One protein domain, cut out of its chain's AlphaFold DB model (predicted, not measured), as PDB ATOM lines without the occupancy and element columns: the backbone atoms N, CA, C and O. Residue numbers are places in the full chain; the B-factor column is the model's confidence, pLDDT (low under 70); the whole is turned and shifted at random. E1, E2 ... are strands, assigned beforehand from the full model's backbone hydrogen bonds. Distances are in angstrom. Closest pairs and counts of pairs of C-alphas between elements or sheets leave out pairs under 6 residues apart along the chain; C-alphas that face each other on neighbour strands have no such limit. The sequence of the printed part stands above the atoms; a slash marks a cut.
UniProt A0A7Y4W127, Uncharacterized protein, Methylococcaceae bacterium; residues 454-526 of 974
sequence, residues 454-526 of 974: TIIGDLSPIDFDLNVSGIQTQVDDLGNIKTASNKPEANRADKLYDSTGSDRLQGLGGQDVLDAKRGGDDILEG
ATOM      1  N   THR A 454      12.910  13.342  12.342       93.12
ATOM      2  CA  THR A 454      12.621  11.977  11.883       93.12
ATOM      3  C   THR A 454      13.801  11.473  11.064       93.12
ATOM      4  O   THR A 454      14.207  12.122  10.093       93.12
ATOM      5  N   ILE A 455      14.351  10.334  11.467       92.62
ATOM      6  CA  ILE A 455      15.542   9.697  10.911       92.62
ATOM      7  C   ILE A 455      15.110   8.345  10.344       92.62
ATOM      8  O   ILE A 455      14.527   7.533  11.049       92.62
ATOM      9  N   ILE A 456      15.363   8.130   9.051       91.94
ATOM     10  CA  ILE A 456      14.812   6.998   8.293       91.94
ATOM     11  C   ILE A 456      15.961   6.153   7.725       91.94
ATOM     12  O   ILE A 456      16.853   6.698   7.059       91.94
ATOM     13  N   GLY A 457      15.912   4.848   7.988       91.50
ATOM     14  CA  GLY A 457      16.744   3.790   7.421       91.50
ATOM     15  C   GLY A 457      16.388   3.468   5.971       91.50
ATOM     16  O   GLY A 457      15.665   4.215   5.305       91.50
ATOM     17  N   ASP A 458      16.970   2.401   5.425       90.69
ATOM     18  CA  ASP A 458      16.654   1.884   4.087       90.69
ATOM     19  C   ASP A 458      16.800   2.913   2.948       90.69
ATOM     20  O   ASP A 458      16.193   2.824   1.875       90.69
ATOM     21  N   LEU A 459      17.659   3.918   3.144       90.38
ATOM     22  CA  LEU A 459      18.029   4.905   2.135       90.38
ATOM     23  C   LEU A 459      19.453   4.657   1.627       90.38
ATOM     24  O   LEU A 459      20.399   4.490   2.392       90.38
ATOM     25  N   SER A 460      19.645   4.718   0.307       89.00
ATOM     26  CA  SER A 460      20.945   4.460  -0.311       89.00
ATOM     27  C   SER A 460      22.014   5.449   0.178       89.00
ATOM     28  O   SER A 460      21.803   6.670   0.071       89.00
ATOM     29  N   PRO A 461      23.199   4.979   0.607       89.12
ATOM     30  CA  PRO A 461      24.296   5.856   0.992       89.12
ATOM     31  C   PRO A 461      24.774   6.745  -0.161       89.12
ATOM     32  O   PRO A 461      24.793   6.352  -1.333       89.12
ATOM     33  N   ILE A 462      25.222   7.956   0.167       86.62
ATOM     34  CA  ILE A 462      25.904   8.823  -0.798       86.62
ATOM     35  C   ILE A 462      27.346   8.332  -0.968       86.62
ATOM     36  O   ILE A 462      28.106   8.294  -0.004       86.62
ATOM     37  N   ASP A 463      27.743   8.001  -2.200       84.38
ATOM     38  CA  ASP A 463      29.144   7.733  -2.535       84.38
ATOM     39  C   ASP A 463      29.919   9.053  -2.675       84.38
ATOM     40  O   ASP A 463      29.695   9.834  -3.607       84.38
ATOM     41  N   PHE A 464      30.818   9.316  -1.724       83.62
ATOM     42  CA  PHE A 464      31.573  10.567  -1.660       83.62
ATOM     43  C   PHE A 464      32.845  10.578  -2.518       83.62
ATOM     44  O   PHE A 464      33.385  11.662  -2.761       83.62
ATOM     45  N   ASP A 465      33.318   9.428  -3.011       82.81
ATOM     46  CA  ASP A 465      34.461   9.366  -3.931       82.81
ATOM     47  C   ASP A 465      34.258   8.328  -5.040       82.81
ATOM     48  O   ASP A 465      34.753   7.203  -4.987       82.81
ATOM     49  N   LEU A 466      33.630   8.790  -6.123       81.56
ATOM     50  CA  LEU A 466      33.346   8.021  -7.340       81.56
ATOM     51  C   LEU A 466      34.594   7.444  -8.045       81.56
ATOM     52  O   LEU A 466      34.458   6.728  -9.040       81.56
ATOM     53  N   ASN A 467      35.811   7.799  -7.612       85.62
ATOM     54  CA  ASN A 467      37.056   7.287  -8.189       85.62
ATOM     55  C   ASN A 467      37.636   6.099  -7.409       85.62
ATOM     56  O   ASN A 467      38.604   5.488  -7.872       85.62
ATOM     57  N   VAL A 468      37.069   5.769  -6.248       84.12
ATOM     58  CA  VAL A 468      37.427   4.594  -5.453       84.12
ATOM     59  C   VAL A 468      36.409   3.490  -5.738       84.12
ATOM     60  O   VAL A 468      35.220   3.732  -5.889       84.12
ATOM     61  N   SER A 469      36.879   2.250  -5.883       79.81
ATOM     62  CA  SER A 469      35.979   1.115  -6.101       79.81
ATOM     63  C   SER A 469      35.224   0.788  -4.810       79.81
ATOM     64  O   SER A 469      35.858   0.463  -3.811       79.81
ATOM     65  N   GLY A 470      33.891   0.782  -4.872       78.50
ATOM     66  CA  GLY A 470      32.998   0.538  -3.731       78.50
ATOM     67  C   GLY A 470      32.420   1.836  -3.160       78.50
ATOM     68  O   GLY A 470      32.992   2.901  -3.365       78.50
ATOM     69  N   ILE A 471      31.298   1.748  -2.444       76.50
ATOM     70  CA  ILE A 471      30.609   2.919  -1.877       76.50
ATOM     71  C   ILE A 471      31.434   3.483  -0.716       76.50
ATOM     72  O   ILE A 471      31.668   2.783   0.269       76.50
ATOM     73  N   GLN A 472      31.878   4.738  -0.826       85.25
ATOM     74  CA  GLN A 472      32.579   5.429   0.258       85.25
ATOM     75  C   GLN A 472      31.578   6.246   1.077       85.25
ATOM     76  O   GLN A 472      31.157   7.321   0.645       85.25
ATOM     77  N   THR A 473      31.185   5.736   2.245       84.69
ATOM     78  CA  THR A 473      30.194   6.376   3.119       84.69
ATOM     79  C   THR A 473      30.822   7.443   4.024       84.69
ATOM     80  O   THR A 473      31.998   7.382   4.386       84.69
ATOM     81  N   GLN A 474      30.028   8.449   4.392       86.25
ATOM     82  CA  GLN A 474      30.324   9.374   5.488       86.25
ATOM     83  C   GLN A 474      29.154   9.372   6.458       86.25
ATOM     84  O   GLN A 474      28.019   9.128   6.048       86.25
ATOM     85  N   VAL A 475      29.434   9.720   7.708       89.00
ATOM     86  CA  VAL A 475      28.407   9.952   8.719       89.00
ATOM     87  C   VAL A 475      28.092  11.444   8.863       89.00
ATOM     88  O   VAL A 475      28.890  12.306   8.457       89.00
ATOM     89  N   ASP A 476      26.902  11.770   9.349       87.94
ATOM     90  CA  ASP A 476      26.555  13.101   9.838       87.94
ATOM     91  C   ASP A 476      27.134  13.358  11.241       87.94
ATOM     92  O   ASP A 476      27.942  12.577  11.747       87.94
ATOM     93  N   ASP A 477      26.780  14.498  11.836       87.25
ATOM     94  CA  ASP A 477      27.287  14.892  13.155       87.25
ATOM     95  C   ASP A 477      26.709  14.021  14.289       87.25
ATOM     96  O   ASP A 477      27.269  14.001  15.384       87.25
ATOM     97  N   LEU A 478      25.628  13.280  14.013       88.25
ATOM     98  CA  LEU A 478      24.981  12.327  14.916       88.25
ATOM     99  C   LEU A 478      25.562  10.911  14.774       88.25
ATOM    100  O   LEU A 478      25.310  10.060  15.622       88.25
ATOM    101  N   GLY A 479      26.368  10.654  13.739       88.19
ATOM    102  CA  GLY A 479      26.934   9.337  13.453       88.19
ATOM    103  C   GLY A 479      26.116   8.497  12.466       88.19
ATOM    104  O   GLY A 479      26.528   7.379  12.163       88.19
ATOM    105  N   ASN A 480      25.027   9.037  11.911       90.88
ATOM    106  CA  ASN A 480      24.178   8.357  10.932       90.88
ATOM    107  C   ASN A 480      24.804   8.409   9.541       90.88
ATOM    108  O   ASN A 480      25.375   9.428   9.145       90.88
ATOM    109  N   ILE A 481      24.681   7.338   8.753       89.06
ATOM    110  CA  ILE A 481      25.161   7.334   7.364       89.06
ATOM    111  C   ILE A 481      24.425   8.423   6.573       89.06
ATOM    112  O   ILE A 481      23.203   8.491   6.560       89.06
ATOM    113  N   LYS A 482      25.167   9.271   5.853       88.19
ATOM    114  CA  LYS A 482      24.571  10.267   4.954       88.19
ATOM    115  C   LYS A 482      23.965   9.575   3.734       88.19
ATOM    116  O   LYS A 482      24.696   9.063   2.880       88.19
ATOM    117  N   THR A 483      22.643   9.621   3.623       87.94
ATOM    118  CA  THR A 483      21.881   8.955   2.562       87.94
ATOM    119  C   THR A 483      21.312   9.933   1.533       87.94
ATOM    120  O   THR A 483      21.215  11.147   1.743       87.94
ATOM    121  N   ALA A 484      20.979   9.412   0.351       82.88
ATOM    122  CA  ALA A 484      20.288  10.171  -0.679       82.88
ATOM    123  C   ALA A 484      18.778  10.174  -0.397       82.88
ATOM    124  O   ALA A 484      18.133   9.136  -0.477       82.88
ATOM    125  N   SER A 485      18.196  11.358  -0.190       75.25
ATOM    126  CA  SER A 485      16.829  11.575   0.326       75.25
ATOM    127  C   SER A 485      15.661  10.973  -0.482       75.25
ATOM    128  O   SER A 485      14.517  11.208  -0.129       75.25
ATOM    129  N   ASN A 486      15.906  10.291  -1.609       78.31
ATOM    130  CA  ASN A 486      14.873   9.727  -2.495       78.31
ATOM    131  C   ASN A 486      15.332   8.435  -3.204       78.31
ATOM    132  O   ASN A 486      14.920   8.166  -4.337       78.31
ATOM    133  N   LYS A 487      16.261   7.677  -2.617       85.06
ATOM    134  CA  LYS A 487      16.694   6.392  -3.177       85.06
ATOM    135  C   LYS A 487      16.557   5.311  -2.111       85.06
ATOM    136  O   LYS A 487      17.408   5.288  -1.234       85.06
ATOM    137  N   PRO A 488      15.523   4.463  -2.177       86.75
ATOM    138  CA  PRO A 488      15.392   3.360  -1.242       86.75
ATOM    139  C   PRO A 488      16.424   2.269  -1.553       86.75
ATOM    140  O   PRO A 488      16.720   1.992  -2.722       86.75
ATOM    141  N   GLU A 489      16.943   1.649  -0.509       88.19
ATOM    142  CA  GLU A 489      17.761   0.443  -0.513       88.19
ATOM    143  C   GLU A 489      17.167  -0.507   0.523       88.19
ATOM    144  O   GLU A 489      17.708  -0.632   1.605       88.19
ATOM    145  N   ALA A 490      16.024  -1.103   0.173       87.31
ATOM    146  CA  ALA A 490      15.233  -1.920   1.086       87.31
ATOM    147  C   ALA A 490      16.032  -3.084   1.688       87.31
ATOM    148  O   ALA A 490      16.813  -3.730   0.969       87.31
ATOM    149  N   ASN A 491      15.728  -3.399   2.943       88.44
ATOM    150  CA  ASN A 491      16.286  -4.503   3.716       88.44
ATOM    151  C   ASN A 491      17.770  -4.310   4.073       88.44
ATOM    152  O   ASN A 491      18.537  -5.282   4.158       88.44
ATOM    153  N   ARG A 492      18.223  -3.060   4.183       90.88
ATOM    154  CA  ARG A 492      19.603  -2.727   4.511       90.88
ATOM    155  C   ARG A 492      19.720  -2.510   6.013       90.88
ATOM    156  O   ARG A 492      19.396  -1.440   6.489       90.88
ATOM    157  N   ALA A 493      20.425  -3.435   6.665       92.19
ATOM    158  CA  ALA A 493      20.871  -3.280   8.048       92.19
ATOM    159  C   ALA A 493      21.494  -1.896   8.314       92.19
ATOM    160  O   ALA A 493      22.538  -1.531   7.743       92.19
ATOM    161  N   ASP A 494      20.852  -1.160   9.203       92.50
ATOM    162  CA  ASP A 494      21.087   0.232   9.507       92.50
ATOM    163  C   ASP A 494      21.465   0.459  10.965       92.50
ATOM    164  O   ASP A 494      21.179  -0.328  11.861       92.50
ATOM    165  N   LYS A 495      22.180   1.562  11.205       94.38
ATOM    166  CA  LYS A 495      22.436   2.042  12.561       94.38
ATOM    167  C   LYS A 495      22.070   3.510  12.665       94.38
ATOM    168  O   LYS A 495      22.715   4.341  12.018       94.38
ATOM    169  N   LEU A 496      21.042   3.793  13.456       95.44
ATOM    170  CA  LEU A 496      20.425   5.106  13.590       95.44
ATOM    171  C   LEU A 496      20.638   5.654  15.004       95.44
ATOM    172  O   LEU A 496      20.621   4.908  15.978       95.44
ATOM    173  N   TYR A 497      20.848   6.962  15.091       96.06
ATOM    174  CA  TYR A 497      21.105   7.705  16.316       96.06
ATOM    175  C   TYR A 497      20.297   9.001  16.352       96.06
ATOM    176  O   TYR A 497      20.304   9.752  15.369       96.06
ATOM    177  N   ASP A 498      19.707   9.286  17.505       94.62
ATOM    178  CA  ASP A 498      18.899  10.462  17.843       94.62
ATOM    179  C   ASP A 498      19.704  11.770  17.991       94.62
ATOM    180  O   ASP A 498      20.939  11.822  17.895       94.62
ATOM    181  N   SER A 499      18.990  12.870  18.195       92.44
ATOM    182  CA  SER A 499      19.494  14.150  18.691       92.44
ATOM    183  C   SER A 499      19.104  14.335  20.168       92.44
ATOM    184  O   SER A 499      18.645  13.416  20.802       92.44
ATOM    185  N   THR A 500      19.353  15.490  20.790       89.00
ATOM    186  CA  THR A 500      19.157  15.652  22.253       89.00
ATOM    187  C   THR A 500      17.711  15.959  22.676       89.00
ATOM    188  O   THR A 500      17.506  16.745  23.604       89.00
ATOM    189  N   GLY A 501      16.714  15.533  21.917       90.12
ATOM    190  CA  GLY A 501      15.305  15.739  22.244       90.12
ATOM    191  C   GLY A 501      14.430  14.836  21.389       90.12
ATOM    192  O   GLY A 501      14.924  14.320  20.401       90.12
ATOM    193  N   SER A 502      13.141  14.750  21.724       94.06
ATOM    194  CA  SER A 502      12.185  13.808  21.128       94.06
ATOM    195  C   SER A 502      12.286  13.700  19.607       94.06
ATOM    196  O   SER A 502      11.964  14.646  18.886       94.06
ATOM    197  N   ASP A 503      12.663  12.536  19.118       95.06
ATOM    198  CA  ASP A 503      12.913  12.191  17.733       95.06
ATOM    199  C   ASP A 503      12.145  10.915  17.350       95.06
ATOM    200  O   ASP A 503      11.583  10.200  18.175       95.06
ATOM    201  N   ARG A 504      12.063  10.644  16.044       95.81
ATOM    202  CA  ARG A 504      11.522   9.392  15.503       95.81
ATOM    203  C   ARG A 504      12.576   8.687  14.666       95.81
ATOM    204  O   ARG A 504      13.039   9.263  13.678       95.81
ATOM    205  N   LEU A 505      12.925   7.457  15.017       96.06
ATOM    206  CA  LEU A 505      13.852   6.602  14.278       96.06
ATOM    207  C   LEU A 505      13.064   5.456  13.634       96.06
ATOM    208  O   LEU A 505      12.274   4.803  14.303       96.06
ATOM    209  N   GLN A 506      13.271   5.220  12.337       95.69
ATOM    210  CA  GLN A 506      12.571   4.171  11.582       95.69
ATOM    211  C   GLN A 506      13.585   3.305  10.833       95.69
ATOM    212  O   GLN A 506      14.232   3.824   9.919       95.69
ATOM    213  N   GLY A 507      13.728   2.031  11.198       93.62
ATOM    214  CA  GLY A 507      14.606   1.064  10.527       93.62
ATOM    215  C   GLY A 507      14.065   0.633   9.160       93.62
ATOM    216  O   GLY A 507      14.704   0.855   8.128       93.62
ATOM    217  N   LEU A 508      12.788   0.238   9.150       91.88
ATOM    218  CA  LEU A 508      12.002  -0.305   8.037       91.88
ATOM    219  C   LEU A 508      12.288  -1.776   7.743       91.88
ATOM    220  O   LEU A 508      11.400  -2.598   7.932       91.88
ATOM    221  N   GLY A 509      13.448  -2.120   7.201       90.69
ATOM    222  CA  GLY A 509      13.747  -3.504   6.866       90.69
ATOM    223  C   GLY A 509      15.236  -3.784   6.908       90.69
ATOM    224  O   GLY A 509      16.063  -2.943   6.571       90.69
ATOM    225  N   GLY A 510      15.586  -5.045   7.140       91.69
ATOM    226  CA  GLY A 510      16.940  -5.446   7.501       91.69
ATOM    227  C   GLY A 510      17.130  -5.415   9.016       91.69
ATOM    228  O   GLY A 510      16.333  -4.841   9.723       91.69
ATOM    229  N   GLN A 511      18.186  -6.074   9.506       93.44
ATOM    230  CA  GLN A 511      18.484  -6.123  10.945       93.44
ATOM    231  C   GLN A 511      19.138  -4.817  11.389       93.44
ATOM    232  O   GLN A 511      20.345  -4.617  11.169       93.44
ATOM    233  N   ASP A 512      18.350  -3.961  12.011       94.75
ATOM    234  CA  ASP A 512      18.667  -2.584  12.330       94.75
ATOM    235  C   ASP A 512      19.036  -2.397  13.807       94.75
ATOM    236  O   ASP A 512      18.749  -3.211  14.684       94.75
ATOM    237  N   VAL A 513      19.761  -1.311  14.089       96.31
ATOM    238  CA  VAL A 513      20.105  -0.877  15.447       96.31
ATOM    239  C   VAL A 513      19.732   0.593  15.612       96.31
ATOM    240  O   VAL A 513      20.407   1.472  15.070       96.31
ATOM    241  N   LEU A 514      18.690   0.865  16.385       97.06
ATOM    242  CA  LEU A 514      18.200   2.200  16.716       97.06
ATOM    243  C   LEU A 514      18.650   2.543  18.145       97.06
ATOM    244  O   LEU A 514      18.316   1.841  19.093       97.06
ATOM    245  N   ASP A 515      19.468   3.587  18.297       96.19
ATOM    246  CA  ASP A 515      20.131   3.950  19.560       96.19
ATOM    247  C   ASP A 515      19.825   5.416  19.907       96.19
ATOM    248  O   ASP A 515      20.493   6.322  19.397       96.19
ATOM    249  N   ALA A 516      18.807   5.629  20.746       95.31
ATOM    250  CA  ALA A 516      18.217   6.928  21.083       95.31
ATOM    251  C   ALA A 516      18.706   7.520  22.429       95.31
ATOM    252  O   ALA A 516      18.088   8.347  23.085       95.31
ATOM    253  N   LYS A 517      19.914   7.146  22.856       93.38
ATOM    254  CA  LYS A 517      20.433   7.464  24.201       93.38
ATOM    255  C   LYS A 517      20.839   8.919  24.455       93.38
ATOM    256  O   LYS A 517      21.577   9.179  25.416       93.38
ATOM    257  N   ARG A 518      20.497   9.877  23.593       93.12
ATOM    258  CA  ARG A 518      20.840  11.303  23.783       93.12
ATOM    259  C   ARG A 518      19.662  12.092  24.359       93.12
ATOM    260  O   ARG A 518      19.884  13.255  24.724       93.12
ATOM    261  N   GLY A 519      18.548  11.401  24.592       89.44
ATOM    262  CA  GLY A 519      17.482  11.697  25.536       89.44
ATOM    263  C   GLY A 519      16.360  12.551  24.962       89.44
ATOM    264  O   GLY A 519      16.550  13.278  23.991       89.44
ATOM    265  N   GLY A 520      15.229  12.568  25.662       91.94
ATOM    266  CA  GLY A 520      13.954  13.073  25.154       91.94
ATOM    267  C   GLY A 520      12.992  11.910  24.944       91.94
ATOM    268  O   GLY A 520      13.420  10.776  24.966       91.94
ATOM    269  N   ASP A 521      11.706  12.207  24.775       93.50
ATOM    270  CA  ASP A 521      10.677  11.166  24.634       93.50
ATOM    271  C   ASP A 521      10.604  10.718  23.161       93.50
ATOM    272  O   ASP A 521       9.985  11.400  22.326       93.50
ATOM    273  N   ASP A 522      11.299   9.639  22.821       95.06
ATOM    274  CA  ASP A 522      11.568   9.188  21.459       95.06
ATOM    275  C   ASP A 522      10.565   8.134  20.955       95.06
ATOM    276  O   ASP A 522       9.833   7.491  21.707       95.06
ATOM    277  N   ILE A 523      10.486   7.972  19.628       95.62
ATOM    278  CA  ILE A 523       9.736   6.888  18.972       95.62
ATOM    279  C   ILE A 523      10.687   6.073  18.102       95.62
ATOM    280  O   ILE A 523      11.264   6.607  17.151       95.62
ATOM    281  N   LEU A 524      10.815   4.780  18.376       97.12
ATOM    282  CA  LEU A 524      11.659   3.861  17.613       97.12
ATOM    283  C   LEU A 524      10.777   2.797  16.952       97.12
ATOM    284  O   LEU A 524       9.937   2.199  17.611       97.12
ATOM    285  N   GLU A 525      10.978   2.561  15.659       97.06
ATOM    286  CA  GLU A 525      10.294   1.518  14.882       97.06
ATOM    287  C   GLU A 525      11.343   0.661  14.174       97.06
ATOM    288  O   GLU A 525      12.078   1.193  13.333       97.06
ATOM    289  N   GLY A 526      11.421  -0.626  14.515       94.06
ATOM    290  CA  GLY A 526      12.348  -1.582  13.909       94.06
ATOM    291  C   GLY A 526      11.958  -1.893  12.468       94.06
ATOM    292  O   GLY A 526      12.489  -1.289  11.532       94.06
TER     293      GLY A 526
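What this domain is: This is residues 454 to 526 of the 974 residues of an uncharacterized protein of Methylococcaceae bacterium (UniProt A0A7Y4W127). With little regular structure, this is a chain wound in stacked turns: two small parallel sheets, E1 E5 E7 in that order and E4 E6, lie face to face, and beyond one end come the antiparallel hairpin E2 E3 and a long loop, residues 462 to 482. The 73 printed residues include seven strands, E1 to E7, and no named helix: all strand, with under half in named elements. The whole is compact, radius of gyration of the C-alphas 12.7 A, yet elongated, 42 by 24 by 19 A.

Where its parts are: E1, residues 454 to 456, begins at C-alpha 454 (12.621, 11.977, 11.883). E2 is 459 to 461, E3 483 to 488, E4 495 to 497, E5 503 to 508, 15.8 A long, and E6 513 to 515. E7, 523 to 526, ends at C-alpha 526 (12.348, -1.582, 13.909).

How they stand to each other: Inner strand E5 is parallel to E1 at 18 degrees, N 455 and O 504 2.8 A apart, and to E7 at 10 degrees, N 505 and O 523 2.8 A apart. E4 and E6 are parallel at 13 degrees, N 496 and O 513 2.9 A apart. The closest C-alphas of E5 and E6, Leu 505 and Leu 514, are 6.7 A apart. E1 runs on into E2 at 72 degrees; in hairpin E2 E3, N 460 and O 487 are 2.8 A apart.

The domain as a whole: The farthest C-alphas, Asn 467 and Asp 521, are 42.3 A apart. The link E2 to E3 is long. The printed part has no cut; no printed residue is under 70 in pLDDT.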